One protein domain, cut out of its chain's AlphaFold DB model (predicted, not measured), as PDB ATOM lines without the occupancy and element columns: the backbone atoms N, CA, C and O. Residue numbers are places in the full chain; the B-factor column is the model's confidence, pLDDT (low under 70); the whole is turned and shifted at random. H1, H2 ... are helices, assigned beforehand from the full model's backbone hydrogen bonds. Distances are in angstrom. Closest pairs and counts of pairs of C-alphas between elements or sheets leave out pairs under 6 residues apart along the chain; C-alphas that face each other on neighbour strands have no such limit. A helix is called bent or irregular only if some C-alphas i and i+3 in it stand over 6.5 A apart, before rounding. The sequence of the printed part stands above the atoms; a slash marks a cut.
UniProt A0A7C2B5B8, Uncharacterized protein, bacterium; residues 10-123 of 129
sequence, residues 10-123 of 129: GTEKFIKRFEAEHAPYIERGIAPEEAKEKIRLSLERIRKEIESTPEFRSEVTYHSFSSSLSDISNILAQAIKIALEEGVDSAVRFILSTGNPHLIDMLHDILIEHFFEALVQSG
ATOM      1  N   GLY A  10      51.281 -37.493 -55.876       76.00
ATOM      2  CA  GLY A  10      50.878 -36.798 -54.650       76.00
ATOM      3  C   GLY A  10      49.566 -36.024 -54.805       76.00
ATOM      4  O   GLY A  10      48.704 -36.085 -53.927       76.00
ATOM      5  N   THR A  11      49.349 -35.385 -55.957       77.12
ATOM      6  CA  THR A  11      48.066 -34.758 -56.301       77.12
ATOM      7  C   THR A  11      46.937 -35.778 -56.369       77.12
ATOM      8  O   THR A  11      45.870 -35.544 -55.809       77.12
ATOM      9  N   GLU A  12      47.164 -36.937 -56.985       79.62
ATOM     10  CA  GLU A  12      46.155 -37.997 -57.044       79.62
ATOM     11  C   GLU A  12      45.834 -38.562 -55.652       79.62
ATOM     12  O   GLU A  12      44.662 -38.766 -55.327       79.62
ATOM     13  N   LYS A  13      46.849 -38.765 -54.798       80.88
ATOM     14  CA  LYS A  13      46.643 -39.165 -53.397       80.88
ATOM     15  C   LYS A  13      45.771 -38.160 -52.651       80.88
ATOM     16  O   LYS A  13      44.842 -38.570 -51.956       80.88
ATOM     17  N   PHE A  14      46.047 -36.866 -52.810       80.69
ATOM     18  CA  PHE A  14      45.245 -35.821 -52.182       80.69
ATOM     19  C   PHE A  14      43.808 -35.834 -52.706       80.69
ATOM     20  O   PHE A  14      42.882 -35.839 -51.906       80.69
ATOM     21  N   ILE A  15      43.610 -35.930 -54.024       78.81
ATOM     22  CA  ILE A  15      42.275 -36.006 -54.635       78.81
ATOM     23  C   ILE A  15      41.499 -37.221 -54.114       78.81
ATOM     24  O   ILE A  15      40.338 -37.078 -53.749       78.81
ATOM     25  N   LYS A  16      42.125 -38.401 -54.028       81.00
ATOM     26  CA  LYS A  16      41.498 -39.613 -53.471       81.00
ATOM     27  C   LYS A  16      41.121 -39.445 -52.002       81.00
ATOM     28  O   LYS A  16      40.037 -39.860 -51.602       81.00
ATOM     29  N   ARG A  17      41.993 -38.828 -51.198       79.12
ATOM     30  CA  ARG A  17      41.718 -38.546 -49.781       79.12
ATOM     31  C   ARG A  17      40.587 -37.531 -49.623       79.12
ATOM     32  O   ARG A  17      39.678 -37.751 -48.831       79.12
ATOM     33  N   PHE A  18      40.618 -36.466 -50.414       77.06
ATOM     34  CA  PHE A  18      39.590 -35.435 -50.440       77.06
ATOM     35  C   PHE A  18      38.246 -36.005 -50.891       77.06
ATOM     36  O   PHE A  18      37.228 -35.722 -50.277       77.06
ATOM     37  N   GLU A  19      38.230 -36.859 -51.914       74.31
ATOM     38  CA  GLU A  19      37.031 -37.583 -52.330       74.31
ATOM     39  C   GLU A  19      36.528 -38.511 -51.222       74.31
ATOM     40  O   GLU A  19      35.340 -38.512 -50.944       74.31
ATOM     41  N   ALA A  20      37.392 -39.248 -50.525       78.50
ATOM     42  CA  ALA A  20      36.954 -40.092 -49.414       78.50
ATOM     43  C   ALA A  20      36.344 -39.280 -48.250       78.50
ATOM     44  O   ALA A  20      35.359 -39.713 -47.653       78.50
ATOM     45  N   GLU A  21      36.891 -38.099 -47.940       71.44
ATOM     46  CA  GLU A  21      36.374 -37.212 -46.883       71.44
ATOM     47  C   GLU A  21      35.156 -36.378 -47.317       71.44
ATOM     48  O   GLU A  21      34.301 -36.051 -46.489       71.44
ATOM     49  N   HIS A  22      35.060 -36.031 -48.602       69.12
ATOM     50  CA  HIS A  22      34.098 -35.061 -49.130       69.12
ATOM     51  C   HIS A  22      33.262 -35.573 -50.317       69.12
ATOM     52  O   HIS A  22      32.581 -34.778 -50.964       69.12
ATOM     53  N   ALA A  23      33.216 -36.888 -50.555       62.34
ATOM     54  CA  ALA A  23      32.379 -37.559 -51.559       62.34
ATOM     55  C   ALA A  23      30.949 -36.993 -51.681       62.34
ATOM     56  O   ALA A  23      30.543 -36.680 -52.801       62.34
ATOM     57  N   PRO A  24      30.183 -36.774 -50.588       62.56
ATOM     58  CA  PRO A  24      28.808 -36.273 -50.703       62.56
ATOM     59  C   PRO A  24      28.692 -34.828 -51.228       62.56
ATOM     60  O   PRO A  24      27.606 -34.409 -51.630       62.56
ATOM     61  N   TYR A  25      29.780 -34.054 -51.231       60.50
ATOM     62  CA  TYR A  25      29.804 -32.670 -51.720       60.50
ATOM     63  C   TYR A  25      30.081 -32.588 -53.227       60.50
ATOM     64  O   TYR A  25      29.613 -31.665 -53.895       60.50
ATOM     65  N   ILE A  26      30.777 -33.586 -53.781       60.25
ATOM     66  CA  ILE A  26      31.111 -33.667 -55.209       60.25
ATOM     67  C   ILE A  26      29.843 -33.753 -56.073       60.25
ATOM     68  O   ILE A  26      29.763 -33.122 -57.127       60.25
ATOM     69  N   GLU A  27      28.825 -34.481 -55.606       57.47
ATOM     70  CA  GLU A  27      27.562 -34.657 -56.334       57.47
ATOM     71  C   GLU A  27      26.610 -33.459 -56.223       57.47
ATOM     72  O   GLU A  27      25.854 -33.191 -57.158       57.47
ATOM     73  N   ARG A  28      26.647 -32.720 -55.106       60.62
ATOM     74  CA  ARG A  28      25.759 -31.565 -54.871       60.62
ATOM     75  C   ARG A  28      26.246 -30.275 -55.522       60.62
ATOM     76  O   ARG A  28      25.436 -29.390 -55.778       60.62
ATOM     77  N   GLY A  29      27.537 -30.215 -55.838       63.12
ATOM     78  CA  GLY A  29      28.202 -29.009 -56.297       63.12
ATOM     79  C   GLY A  29      28.372 -28.003 -55.158       63.12
ATOM     80  O   GLY A  29      27.500 -27.838 -54.307       63.12
ATOM     81  N   ILE A  30      29.533 -27.361 -55.114       73.06
ATOM     82  CA  ILE A  30      29.940 -26.489 -54.011       73.06
ATOM     83  C   ILE A  30      30.430 -25.150 -54.537       73.06
ATOM     84  O   ILE A  30      30.918 -25.048 -55.666       73.06
ATOM     85  N   ALA A  31      30.290 -24.115 -53.714       78.44
ATOM     86  CA  ALA A  31      30.845 -22.808 -54.021       78.44
ATOM     87  C   ALA A  31      32.386 -22.883 -54.052       78.44
ATOM     88  O   ALA A  31      32.982 -23.654 -53.294       78.44
ATOM     89  N   PRO A  32      33.054 -22.075 -54.894       74.00
ATOM     90  CA  PRO A  32      34.515 -22.055 -54.972       74.00
ATOM     91  C   PRO A  32      35.175 -21.710 -53.629       74.00
ATOM     92  O   PRO A  32      36.222 -22.260 -53.302       74.00
ATOM     93  N   GLU A  33      34.560 -20.837 -52.832       79.06
ATOM     94  CA  GLU A  33      35.049 -20.499 -51.489       79.06
ATOM     95  C   GLU A  33      34.932 -21.686 -50.529       79.06
ATOM     96  O   GLU A  33      35.896 -22.023 -49.845       79.06
ATOM     97  N   GLU A  34      33.797 -22.389 -50.552       79.50
ATOM     98  CA  GLU A  34      33.572 -23.565 -49.709       79.50
ATOM     99  C   GLU A  34      34.538 -24.705 -50.073       79.50
ATOM    100  O   GLU A  34      35.109 -25.348 -49.194       79.50
ATOM    101  N   ALA A  35      34.804 -24.905 -51.366       75.31
ATOM    102  CA  ALA A  35      35.817 -25.835 -51.853       75.31
ATOM    103  C   ALA A  35      37.213 -25.533 -51.300       75.31
ATOM    104  O   ALA A  35      37.879 -26.423 -50.765       75.31
ATOM    105  N   LYS A  36      37.651 -24.274 -51.416       79.75
ATOM    106  CA  LYS A  36      38.949 -23.826 -50.901       79.75
ATOM    107  C   LYS A  36      39.034 -24.009 -49.388       79.75
ATOM    108  O   LYS A  36      40.060 -24.464 -48.889       79.75
ATOM    109  N   GLU A  37      37.947 -23.742 -48.667       82.81
ATOM    110  CA  GLU A  37      37.878 -23.954 -47.222       82.81
ATOM    111  C   GLU A  37      37.998 -25.439 -46.843       82.81
ATOM    112  O   GLU A  37      38.767 -25.783 -45.945       82.81
ATOM    113  N   LYS A  38      37.331 -26.355 -47.560       79.94
ATOM    114  CA  LYS A  38      37.494 -27.805 -47.328       79.94
ATOM    115  C   LYS A  38      38.922 -28.279 -47.582       79.94
ATOM    116  O   LYS A  38      39.449 -29.083 -46.810       79.94
ATOM    117  N   ILE A  39      39.554 -27.783 -48.647       81.69
ATOM    118  CA  ILE A  39      40.952 -28.106 -48.955       81.69
ATOM    119  C   ILE A  39      41.845 -27.610 -47.818       81.69
ATOM    120  O   ILE A  39      42.639 -28.384 -47.292       81.69
ATOM    121  N   ARG A  40      41.646 -26.369 -47.361       82.56
ATOM    122  CA  ARG A  40      42.362 -25.802 -46.212       82.56
ATOM    123  C   ARG A  40      42.209 -26.659 -44.956       82.56
ATOM    124  O   ARG A  40      43.209 -26.959 -44.310       82.56
ATOM    125  N   LEU A  41      40.992 -27.099 -44.637       82.94
ATOM    126  CA  LEU A  41      40.728 -27.979 -43.494       82.94
ATOM    127  C   LEU A  41      41.433 -29.333 -43.628       82.94
ATOM    128  O   LEU A  41      41.978 -29.836 -42.647       82.94
ATOM    129  N   SER A  42      41.458 -29.910 -44.832       81.94
ATOM    130  CA  SER A  42      42.168 -31.167 -45.108       81.94
ATOM    131  C   SER A  42      43.675 -31.011 -44.891       81.94
ATOM    132  O   SER A  42      44.302 -31.845 -44.240       81.94
ATOM    133  N   LEU A  43      44.256 -29.914 -45.383       81.31
ATOM    134  CA  LEU A  43      45.667 -29.584 -45.184       81.31
ATOM    135  C   LEU A  43      45.992 -29.345 -43.698       81.31
ATOM    136  O   LEU A  43      46.967 -29.886 -43.181       81.31
ATOM    137  N   GLU A  44      45.143 -28.608 -42.975       81.31
ATOM    138  CA  GLU A  44      45.315 -28.375 -41.537       81.31
ATOM    139  C   GLU A  44      45.206 -29.673 -40.722       81.31
ATOM    140  O   GLU A  44      45.950 -29.873 -39.762       81.31
ATOM    141  N   ARG A  45      44.313 -30.589 -41.115       81.19
ATOM    142  CA  ARG A  45      44.209 -31.915 -40.499       81.19
ATOM    143  C   ARG A  45      45.496 -32.710 -40.696       81.19
ATOM    144  O   ARG A  45      46.040 -33.192 -39.707       81.19
ATOM    145  N   ILE A  46      46.016 -32.772 -41.924       79.69
ATOM    146  CA  ILE A  46      47.297 -33.433 -42.234       79.69
ATOM    147  C   ILE A  46      48.424 -32.838 -41.384       79.69
ATOM    148  O   ILE A  46      49.203 -33.574 -40.779       79.69
ATOM    149  N   ARG A  47      48.469 -31.506 -41.271       77.06
ATOM    150  CA  ARG A  47      49.421 -30.807 -40.408       77.06
ATOM    151  C   ARG A  47      49.299 -31.253 -38.947       77.06
ATOM    152  O   ARG A  47      50.302 -31.655 -38.368       77.06
ATOM    153  N   LYS A  48      48.099 -31.227 -38.358       78.88
ATOM    154  CA  LYS A  48      47.878 -31.620 -36.951       78.88
ATOM    155  C   LYS A  48      48.216 -33.084 -36.681       78.88
ATOM    156  O   LYS A  48      48.712 -33.394 -35.598       78.88
ATOM    157  N   GLU A  49      47.952 -33.973 -37.637       78.88
ATOM    158  CA  GLU A  49      48.346 -35.382 -37.545       78.88
ATOM    159  C   GLU A  49      49.871 -35.524 -37.473       78.88
ATOM    160  O   GLU A  49      50.378 -36.244 -36.614       78.88
ATOM    161  N   ILE A  50      50.605 -34.772 -38.300       74.06
ATOM    162  CA  ILE A  50      52.076 -34.767 -38.304       74.06
ATOM    163  C   ILE A  50      52.638 -34.088 -37.047       74.06
ATOM    164  O   ILE A  50      53.543 -34.625 -36.412       74.06
ATOM    165  N   GLU A  51      52.068 -32.964 -36.610       67.94
ATOM    166  CA  GLU A  51      52.472 -32.297 -35.363       67.94
ATOM    167  C   GLU A  51      52.215 -33.167 -34.117       67.94
ATOM    168  O   GLU A  51      52.907 -33.031 -33.104       67.94
ATOM    169  N   SER A  52      51.236 -34.076 -34.188       70.44
ATOM    170  CA  SER A  52      50.912 -35.011 -33.104       70.44
ATOM    171  C   SER A  52      51.782 -36.270 -33.098       70.44
ATOM    172  O   SER A  52      51.793 -36.978 -32.088       70.44
ATOM    173  N   THR A  53      52.523 -36.570 -34.172       68.50
ATOM    174  CA  THR A  53      53.433 -37.724 -34.173       68.50
ATOM    175  C   THR A  53      54.658 -37.482 -33.276       68.50
ATOM    176  O   THR A  53      55.290 -36.433 -33.361       68.50
ATOM    177  N   PRO A  54      55.042 -38.432 -32.403       57.09
ATOM    178  CA  PRO A  54      56.143 -38.246 -31.453       57.09
ATOM    179  C   PRO A  54      57.517 -38.102 -32.123       57.09
ATOM    180  O   PRO A  54      58.358 -37.380 -31.596       57.09
ATOM    181  N   GLU A  55      57.717 -38.707 -33.301       58.34
ATOM    182  CA  GLU A  55      58.908 -38.513 -34.150       58.34
ATOM    183  C   GLU A  55      59.155 -37.027 -34.448       58.34
ATOM    184  O   GLU A  55      60.291 -36.562 -34.483       58.34
ATOM    185  N   PHE A  56      58.076 -36.254 -34.560       58.19
ATOM    186  CA  PHE A  56      58.122 -34.847 -34.900       58.19
ATOM    187  C   PHE A  56      58.616 -33.954 -33.749       58.19
ATOM    188  O   PHE A  56      59.414 -33.039 -33.953       58.19
ATOM    189  N   ARG A  57      58.203 -34.233 -32.505       55.28
ATOM    190  CA  ARG A  57      58.580 -33.415 -31.332       55.28
ATOM    191  C   ARG A  57      60.079 -33.447 -31.023       55.28
ATOM    192  O   ARG A  57      60.590 -32.502 -30.423       55.28
ATOM    193  N   SER A  58      60.780 -34.504 -31.425       51.19
ATOM    194  CA  SER A  58      62.221 -34.641 -31.200       51.19
ATOM    195  C   SER A  58      63.074 -33.881 -32.224       51.19
ATOM    196  O   SER A  58      64.158 -33.426 -31.869       51.19
ATOM    197  N   GLU A  59      62.592 -33.680 -33.455       50.88
ATOM    198  CA  GLU A  59      63.383 -33.103 -34.558       50.88
ATOM    199  C   GLU A  59      63.370 -31.559 -34.573       50.88
ATOM    200  O   GLU A  59      64.389 -30.918 -34.835       50.88
ATOM    201  N   VAL A  60      62.253 -30.939 -34.168       52.19
ATOM    202  CA  VAL A  60      62.069 -29.468 -34.135       52.19
ATOM    203  C   VAL A  60      63.008 -28.765 -33.148       52.19
ATOM    204  O   VAL A  60      63.284 -27.576 -33.280       52.19
ATOM    205  N   THR A  61      63.547 -29.493 -32.169       50.56
ATOM    206  CA  THR A  61      64.422 -28.912 -31.139       50.56
ATOM    207  C   THR A  61      65.815 -28.540 -31.683       50.56
ATOM    208  O   THR A  61      66.524 -27.774 -31.035       50.56
ATOM    209  N   TYR A  62      66.223 -29.025 -32.865       46.53
ATOM    210  CA  TYR A  62      67.630 -28.962 -33.298       46.53
ATOM    211  C   TYR A  62      67.984 -27.951 -34.400       46.53
ATOM    212  O   TYR A  62      69.169 -27.707 -34.622       46.53
ATOM    213  N   HIS A  63      67.013 -27.321 -35.069       50.03
ATOM    214  CA  HIS A  63      67.298 -26.464 -36.228       50.03
ATOM    215  C   HIS A  63      66.596 -25.099 -36.149       50.03
ATOM    216  O   HIS A  63      65.655 -24.827 -36.884       50.03
ATOM    217  N   SER A  64      67.086 -24.180 -35.306       47.12
ATOM    218  CA  SER A  64      66.856 -22.742 -35.538       47.12
ATOM    219  C   SER A  64      67.751 -22.278 -36.687       47.12
ATOM    220  O   SER A  64      68.867 -21.807 -36.471       47.12
ATOM    221  N   PHE A  65      67.285 -22.460 -37.921       54.19
ATOM    222  CA  PHE A  65      67.983 -21.993 -39.113       54.19
ATOM    223  C   PHE A  65      67.472 -20.597 -39.497       54.19
ATOM    224  O   PHE A  65      66.291 -20.410 -39.784       54.19
ATOM    225  N   SER A  66      68.365 -19.604 -39.482       48.88
ATOM    226  CA  SER A  66      68.100 -18.263 -40.015       48.88
ATOM    227  C   SER A  66      68.215 -18.322 -41.542       48.88
ATOM    228  O   SER A  66      69.311 -18.270 -42.092       48.88
ATOM    229  N   SER A  67      67.087 -18.514 -42.225       56.44
ATOM    230  CA  SER A  67      67.018 -18.582 -43.691       56.44
ATOM    231  C   SER A  67      66.864 -17.190 -44.310       56.44
ATOM    232  O   SER A  67      66.079 -16.375 -43.821       56.44
ATOM    233  N   SER A  68      67.562 -16.919 -45.420       61.69
ATOM    234  CA  SER A  68      67.285 -15.731 -46.241       61.69
ATOM    235  C   SER A  68      65.997 -15.919 -47.059       61.69
ATOM    236  O   SER A  68      65.520 -17.038 -47.252       61.69
ATOM    237  N   LEU A  69      65.430 -14.831 -47.595       62.56
ATOM    238  CA  LEU A  69      64.241 -14.875 -48.466       62.56
ATOM    239  C   LEU A  69      64.400 -15.819 -49.675       62.56
ATOM    240  O   LEU A  69      63.441 -16.478 -50.080       62.56
ATOM    241  N   SER A  70      65.609 -15.918 -50.234       69.00
ATOM    242  CA  SER A  70      65.904 -16.824 -51.351       69.00
ATOM    243  C   SER A  70      65.844 -18.292 -50.932       69.00
ATOM    244  O   SER A  70      65.366 -19.135 -51.693       69.00
ATOM    245  N   ASP A  71      66.274 -18.600 -49.708       75.25
ATOM    246  CA  ASP A  71      66.189 -19.949 -49.148       75.25
ATOM    247  C   ASP A  71      64.730 -20.326 -48.891       75.25
ATOM    248  O   ASP A  71      64.316 -21.425 -49.244       75.25
ATOM    249  N   ILE A  72      63.924 -19.388 -48.381       77.44
ATOM    250  CA  ILE A  72      62.482 -19.584 -48.170       77.44
ATOM    251  C   ILE A  72      61.778 -19.938 -49.484       77.44
ATOM    252  O   ILE A  72      61.021 -20.905 -49.535       77.44
ATOM    253  N   SER A  73      62.052 -19.193 -50.558       79.19
ATOM    254  CA  SER A  73      61.460 -19.459 -51.873       79.19
ATOM    255  C   SER A  73      61.855 -20.842 -52.412       79.19
ATOM    256  O   SER A  73      61.002 -21.598 -52.879       79.19
ATOM    257  N   ASN A  74      63.127 -21.227 -52.273       83.94
ATOM    258  CA  ASN A  74      63.608 -22.550 -52.683       83.94
ATOM    259  C   ASN A  74      63.029 -23.692 -51.833       83.94
ATOM    260  O   ASN A  74      62.740 -24.766 -52.368       83.94
ATOM    261  N   ILE A  75      62.858 -23.475 -50.527       84.38
ATOM    262  CA  ILE A  75      62.217 -24.426 -49.612       84.38
ATOM    263  C   ILE A  75      60.747 -24.596 -50.001       84.38
ATOM    264  O   ILE A  75      60.294 -25.723 -50.172       84.38
ATOM    265  N   LEU A  76      60.013 -23.503 -50.220       83.12
ATOM    266  CA  LEU A  76      58.614 -23.556 -50.648       83.12
ATOM    267  C   LEU A  76      58.464 -24.248 -52.005       83.12
ATOM    268  O   LEU A  76      57.623 -25.130 -52.144       83.12
ATOM    269  N   ALA A  77      59.304 -23.919 -52.989       85.00
ATOM    270  CA  ALA A  77      59.275 -24.565 -54.300       85.00
ATOM    271  C   ALA A  77      59.526 -26.080 -54.206       85.00
ATOM    272  O   ALA A  77      58.835 -26.867 -54.859       85.00
ATOM    273  N   GLN A  78      60.477 -26.503 -53.364       86.88
ATOM    274  CA  GLN A  78      60.707 -27.920 -53.079       86.88
ATOM    275  C   GLN A  78      59.522 -28.557 -52.359       86.88
ATOM    276  O   GLN A  78      59.081 -29.626 -52.769       86.88
ATOM    277  N   ALA A  79      58.957 -27.897 -51.352       86.94
ATOM    278  CA  ALA A  79      57.808 -28.403 -50.616       86.94
ATOM    279  C   ALA A  79      56.581 -28.578 -51.523       86.94
ATOM    280  O   ALA A  79      55.930 -29.616 -51.475       86.94
ATOM    281  N   ILE A  80      56.306 -27.624 -52.417       86.12
ATOM    282  CA  ILE A  80      55.246 -27.746 -53.429       86.12
ATOM    283  C   ILE A  80      55.535 -28.939 -54.338       86.12
ATOM    284  O   ILE A  80      54.652 -29.751 -54.603       86.12
ATOM    285  N   LYS A  81      56.775 -29.081 -54.813       86.31
ATOM    286  CA  LYS A  81      57.158 -30.208 -55.666       86.31
ATOM    287  C   LYS A  81      56.915 -31.549 -54.960       86.31
ATOM    288  O   LYS A  81      56.247 -32.401 -55.542       86.31
ATOM    289  N   ILE A  82      57.357 -31.685 -53.710       87.62
ATOM    290  CA  ILE A  82      57.133 -32.864 -52.860       87.62
ATOM    291  C   ILE A  82      55.632 -33.098 -52.641       87.62
ATOM    292  O   ILE A  82      55.164 -34.225 -52.770       87.62
ATOM    293  N   ALA A  83      54.848 -32.046 -52.388       85.88
ATOM    294  CA  ALA A  83      53.406 -32.155 -52.171       85.88
ATOM    295  C   ALA A  83      52.691 -32.758 -53.382       85.88
ATOM    296  O   ALA A  83      51.794 -33.592 -53.243       85.88
ATOM    297  N   LEU A  84      53.102 -32.334 -54.578       82.00
ATOM    298  CA  LEU A  84      52.520 -32.801 -55.826       82.00
ATOM    299  C   LEU A  84      53.050 -34.185 -56.223       82.00
ATOM    300  O   LEU A  84      52.293 -34.978 -56.773       82.00
ATOM    301  N   GLU A  85      54.322 -34.499 -55.974       84.62
ATOM    302  CA  GLU A  85      54.928 -35.780 -56.365       84.62
ATOM    303  C   GLU A  85      54.687 -36.897 -55.347       84.62
ATOM    304  O   GLU A  85      54.220 -37.971 -55.717       84.62
ATOM    305  N   GLU A  86      54.946 -36.651 -54.069       83.69
ATOM    306  CA  GLU A  86      54.913 -37.668 -53.016       83.69
ATOM    307  C   GLU A  86      53.631 -37.603 -52.182       83.69
ATOM    308  O   GLU A  86      53.026 -38.646 -51.895       83.69
ATOM    309  N   GLY A  87      53.196 -36.385 -51.849       83.38
ATOM    310  CA  GLY A  87      52.027 -36.110 -51.019       83.38
ATOM    311  C   GLY A  87      52.233 -34.913 -50.092       83.38
ATOM    312  O   GLY A  87      53.360 -34.538 -49.758       83.38
ATOM    313  N   VAL A  88      51.125 -34.304 -49.662       84.56
ATOM    314  CA  VAL A  88      51.124 -33.163 -48.727       84.56
ATOM    315  C   VAL A  88      51.837 -33.514 -47.420       84.56
ATOM    316  O   VAL A  88      52.516 -32.671 -46.844       84.56
ATOM    317  N   ASP A  89      51.728 -34.761 -46.968       83.25
ATOM    318  CA  ASP A  89      52.371 -35.238 -45.748       83.25
ATOM    319  C   ASP A  89      53.903 -35.131 -45.804       83.25
ATOM    320  O   ASP A  89      54.511 -34.560 -44.894       83.25
ATOM    321  N   SER A  90      54.524 -35.582 -46.898       84.44
ATOM    322  CA  SER A  90      55.964 -35.428 -47.132       84.44
ATOM    323  C   SER A  90      56.381 -33.958 -47.200       84.44
ATOM    324  O   SER A  90      57.424 -33.587 -46.664       84.44
ATOM    325  N   ALA A  91      55.563 -33.100 -47.814       85.75
ATOM    326  CA  ALA A  91      55.862 -31.674 -47.929       85.75
ATOM    327  C   ALA A  91      55.825 -30.954 -46.579       85.75
ATOM    328  O   ALA A  91      56.700 -30.142 -46.283       85.75
ATOM    329  N   VAL A  92      54.836 -31.280 -45.745       83.31
ATOM    330  CA  VAL A  92      54.732 -30.754 -44.382       83.31
ATOM    331  C   VAL A  92      55.926 -31.223 -43.552       83.31
ATOM    332  O   VAL A  92      56.567 -30.394 -42.914       83.31
ATOM    333  N   ARG A  93      56.304 -32.508 -43.620       81.81
ATOM    334  CA  ARG A  93      57.512 -33.022 -42.944       81.81
ATOM    335  C   ARG A  93      58.779 -32.294 -43.384       81.81
ATOM    336  O   ARG A  93      59.558 -31.885 -42.532       81.81
ATOM    337  N   PHE A  94      58.947 -32.078 -44.687       84.31
ATOM    338  CA  PHE A  94      60.085 -31.341 -45.234       84.31
ATOM    339  C   PHE A  94      60.145 -29.904 -44.711       84.31
ATOM    340  O   PHE A  94      61.186 -29.466 -44.235       84.31
ATOM    341  N   ILE A  95      59.030 -29.165 -44.743       82.69
ATOM    342  CA  ILE A  95      59.012 -27.800 -44.204       82.69
ATOM    343  C   ILE A  95      59.346 -27.801 -42.718       82.69
ATOM    344  O   ILE A  95      60.123 -26.963 -42.257       82.69
ATOM    345  N   LEU A  96      58.787 -28.733 -41.961       75.75
ATOM    346  CA  LEU A  96      59.049 -28.768 -40.537       75.75
ATOM    347  C   LEU A  96      60.503 -29.143 -40.217       75.75
ATOM    348  O   LEU A  96      61.061 -28.580 -39.276       75.75
ATOM    349  N   SER A  97      61.143 -29.999 -41.022       75.38
ATOM    350  CA  SER A  97      62.572 -30.315 -40.879       75.38
ATOM    351  C   SER A  97      63.467 -29.101 -41.153       75.38
ATOM    352  O   SER A  97      64.602 -29.051 -40.684       75.38
ATOM    353  N   THR A  98      62.969 -28.087 -41.874       73.31
ATOM    354  CA  THR A  98      63.683 -26.808 -42.049       73.31
ATOM    355  C   THR A  98      63.636 -25.908 -40.811       73.31
ATOM    356  O   THR A  98      64.253 -24.843 -40.813       73.31
ATOM    357  N   GLY A  99      62.886 -26.286 -39.767       69.44
ATOM    358  CA  GLY A  99      62.728 -25.496 -38.544       69.44
ATOM    359  C   GLY A  99      61.859 -24.247 -38.704       69.44
ATOM    360  O   GLY A  99      61.783 -23.426 -37.793       69.44
ATOM    361  N   ASN A 100      61.188 -24.094 -39.851       72.31
ATOM    362  CA  ASN A 100      60.362 -22.937 -40.175       72.31
ATOM    363  C   ASN A 100      58.891 -23.354 -40.381       72.31
ATOM    364  O   ASN A 100      58.401 -23.373 -41.513       72.31
ATOM    365  N   PRO A 101      58.145 -23.663 -39.301       71.88
ATOM    366  CA  PRO A 101      56.758 -24.126 -39.399       71.88
ATOM    367  C   PRO A 101      55.820 -23.089 -40.031       71.88
ATOM    368  O   PRO A 101      54.819 -23.460 -40.632       71.88
ATOM    369  N   HIS A 102      56.163 -21.798 -39.971       76.56
ATOM    370  CA  HIS A 102      55.410 -20.726 -40.631       76.56
ATOM    371  C   HIS A 102      55.368 -20.856 -42.161       76.56
ATOM    372  O   HIS A 102      54.460 -20.326 -42.797       76.56
ATOM    373  N   LEU A 103      56.322 -21.571 -42.773       81.38
ATOM    374  CA  LEU A 103      56.283 -21.830 -44.214       81.38
ATOM    375  C   LEU A 103      55.162 -22.804 -44.589       81.38
ATOM    376  O   LEU A 103      54.762 -22.828 -45.749       81.38
ATOM    377  N   ILE A 104      54.625 -23.573 -43.631       81.81
ATOM    378  CA  ILE A 104      53.477 -24.448 -43.883       81.81
ATOM    379  C   ILE A 104      52.260 -23.616 -44.260       81.81
ATOM    380  O   ILE A 104      51.550 -23.991 -45.184       81.81
ATOM    381  N   ASP A 105      52.026 -22.492 -43.580       82.12
ATOM    382  CA  ASP A 105      50.883 -21.631 -43.884       82.12
ATOM    383  C   ASP A 105      50.982 -21.089 -45.323       82.12
ATOM    384  O   ASP A 105      50.029 -21.205 -46.090       82.12
ATOM    385  N   MET A 106      52.172 -20.641 -45.745       83.69
ATOM    386  CA  MET A 106      52.417 -20.233 -47.139       83.69
ATOM    387  C   MET A 106      52.283 -21.389 -48.137       83.69
ATOM    388  O   MET A 106      51.723 -21.214 -49.218       83.69
ATOM    389  N   LEU A 107      52.782 -22.579 -47.791       84.88
ATOM    390  CA  LEU A 107      52.602 -23.774 -48.612       84.88
ATOM    391  C   LEU A 107      51.113 -24.100 -48.763       84.88
ATOM    392  O   LEU A 107      50.674 -24.425 -49.863       84.88
ATOM    393  N   HIS A 108      50.340 -24.012 -47.682       84.69
ATOM    394  CA  HIS A 108      48.912 -24.284 -47.696       84.69
ATOM    395  C   HIS A 108      48.171 -23.338 -48.633       84.69
ATOM    396  O   HIS A 108      47.409 -23.833 -49.454       84.69
ATOM    397  N   ASP A 109      48.419 -22.028 -48.576       84.06
ATOM    398  CA  ASP A 109      47.775 -21.071 -49.489       84.06
ATOM    399  C   ASP A 109      48.014 -21.437 -50.964       84.06
ATOM    400  O   ASP A 109      47.068 -21.524 -51.750       84.06
ATOM    401  N   ILE A 110      49.257 -21.776 -51.325       86.19
ATOM    402  CA  ILE A 110      49.613 -22.165 -52.699       86.19
ATOM    403  C   ILE A 110      48.962 -23.499 -53.093       86.19
ATOM    404  O   ILE A 110      48.435 -23.653 -54.199       86.19
ATOM    405  N   LEU A 111      48.991 -24.485 -52.194       84.50
ATOM    406  CA  LEU A 111      48.396 -25.796 -52.435       84.50
ATOM    407  C   LEU A 111      46.872 -25.732 -52.525       84.50
ATOM    408  O   LEU A 111      46.298 -26.499 -53.292       84.50
ATOM    409  N   ILE A 112      46.212 -24.828 -51.794       84.44
ATOM    410  CA  ILE A 112      44.759 -24.641 -51.866       84.44
ATOM    411  C   ILE A 112      44.349 -24.260 -53.280       84.44
ATOM    412  O   ILE A 112      43.466 -24.907 -53.840       84.44
ATOM    413  N   GLU A 113      44.994 -23.253 -53.874       84.00
ATOM    414  CA  GLU A 113      44.693 -22.855 -55.250       84.00
ATOM    415  C   GLU A 113      44.993 -23.982 -56.237       84.00
ATOM    416  O   GLU A 113      44.138 -24.324 -57.056       84.00
ATOM    417  N   HIS A 114      46.151 -24.630 -56.098       83.69
ATOM    418  CA  HIS A 114      46.548 -25.695 -57.013       83.69
ATOM    419  C   HIS A 114      45.624 -26.920 -56.946       83.69
ATOM    420  O   HIS A 114      45.196 -27.444 -57.977       83.69
ATOM    421  N   PHE A 115      45.290 -27.393 -55.742       81.81
ATOM    422  CA  PHE A 115      44.380 -28.523 -55.565       81.81
ATOM    423  C   PHE A 115      42.953 -28.166 -55.945       81.81
ATOM    424  O   PHE A 115      42.257 -29.016 -56.494       81.81
ATOM    425  N   PHE A 116      42.521 -26.930 -55.702       81.81
ATOM    426  CA  PHE A 116      41.218 -26.459 -56.145       81.81
ATOM    427  C   PHE A 116      41.100 -26.545 -57.669       81.81
ATOM    428  O   PHE A 116      40.171 -27.176 -58.174       81.81
ATOM    429  N   GLU A 117      42.073 -26.000 -58.403       81.38
ATOM    430  CA  GLU A 117      42.104 -26.114 -59.862       81.38
ATOM    431  C   GLU A 117      42.161 -27.577 -60.318       81.38
ATOM    432  O   GLU A 117      41.396 -27.968 -61.200       81.38
ATOM    433  N   ALA A 118      42.999 -28.410 -59.694       80.75
ATOM    434  CA  ALA A 118      43.115 -29.827 -60.039       80.75
ATOM    435  C   ALA A 118      41.805 -30.603 -59.810       80.75
ATOM    436  O   ALA A 118      41.432 -31.446 -60.629       80.75
ATOM    437  N   LEU A 119      41.084 -30.315 -58.724       76.81
ATOM    438  CA  LEU A 119      39.800 -30.935 -58.394       76.81
ATOM    439  C   LEU A 119      38.690 -30.487 -59.352       76.81
ATOM    440  O   LEU A 119      37.888 -31.319 -59.785       76.81
ATOM    441  N   VAL A 120      38.669 -29.207 -59.733       79.19
ATOM    442  CA  VAL A 120      37.744 -28.674 -60.746       79.19
ATOM    443  C   VAL A 120      38.039 -29.285 -62.120       79.19
ATOM    444  O   VAL A 120      37.125 -29.785 -62.773       79.19
ATOM    445  N   GLN A 121      39.308 -29.327 -62.540       77.81
ATOM    446  CA  GLN A 121      39.722 -29.939 -63.811       77.81
ATOM    447  C   GLN A 121      39.425 -31.440 -63.864       77.81
ATOM    448  O   GLN A 121      39.021 -31.954 -64.905       77.81
ATOM    449  N   SER A 122      39.577 -32.140 -62.740       69.19
ATOM    450  CA  SER A 122      39.265 -33.569 -62.632       69.19
ATOM    451  C   SER A 122      37.758 -33.854 -62.545       69.19
ATOM    452  O   SER A 122      37.363 -35.014 -62.427       69.19
ATOM    453  N   GLY A 123      36.903 -32.821 -62.551       69.00
ATOM    454  CA  GLY A 123      35.449 -32.953 -62.395       69.00
ATOM    455  C   GLY A 123      35.016 -33.437 -61.006       69.00
ATOM    456  O   GLY A 123      33.863 -33.820 -60.818       69.00
TER     457      GLY A 123
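This is residues 10 to 123 of the 129 residues of an uncharacterized protein of bacterium (UniProt A0A7C2B5B8). The longest helix, H2, crosses H6 in the middle of an elongated all-helix body. H4, H5 and H6 make an up-and-down bundle, each running against the one before it in the chain, and kinked H1 packs with residues 11 to 15 on H6. The 114 printed residues, with six named helices, H1 to H6, are compact, with a radius of gyration of the C-alphas of 14.8 A and spans of 47 by 31 by 22 A.

H2, residues 32 to 52, spans 30.2 A from C-alpha 32 at (34.515, -22.055, -54.972). H6, residues 102 to 121, spans 29.5 A to C-alpha 121 at (39.722, -29.939, -63.811). H1 is residues 10 to 28, irregular, with C-alphas 21 and 24 8.5 A apart; H3 54 to 59, H4 69 to 85, H5 88 to 97.

H2 touches the hub, H6, at a steep tilt of 46 degrees, closest C-alphas Ile 39 and Ile 112, 5.9 A. H4 and H5 form a hairpin, closest C-alphas Ala 79 and Ala 91, 4.7 A. H3 is close to H5 but not clearly touching, closest C-alphas Glu 59 and Ser 97, 7.0 A. Every O i to N i+4 pair is within hydrogen-bond range in H2, H4 and H5, against 10 of 15 in H1, 15 of 16 in H6 and 0 of 2 in H3, which has 2 of 3 O i to N i+3 pairs.

The printed part has no cut and no long link; pLDDT is under 70 in 30 residues, among them 53 to 70.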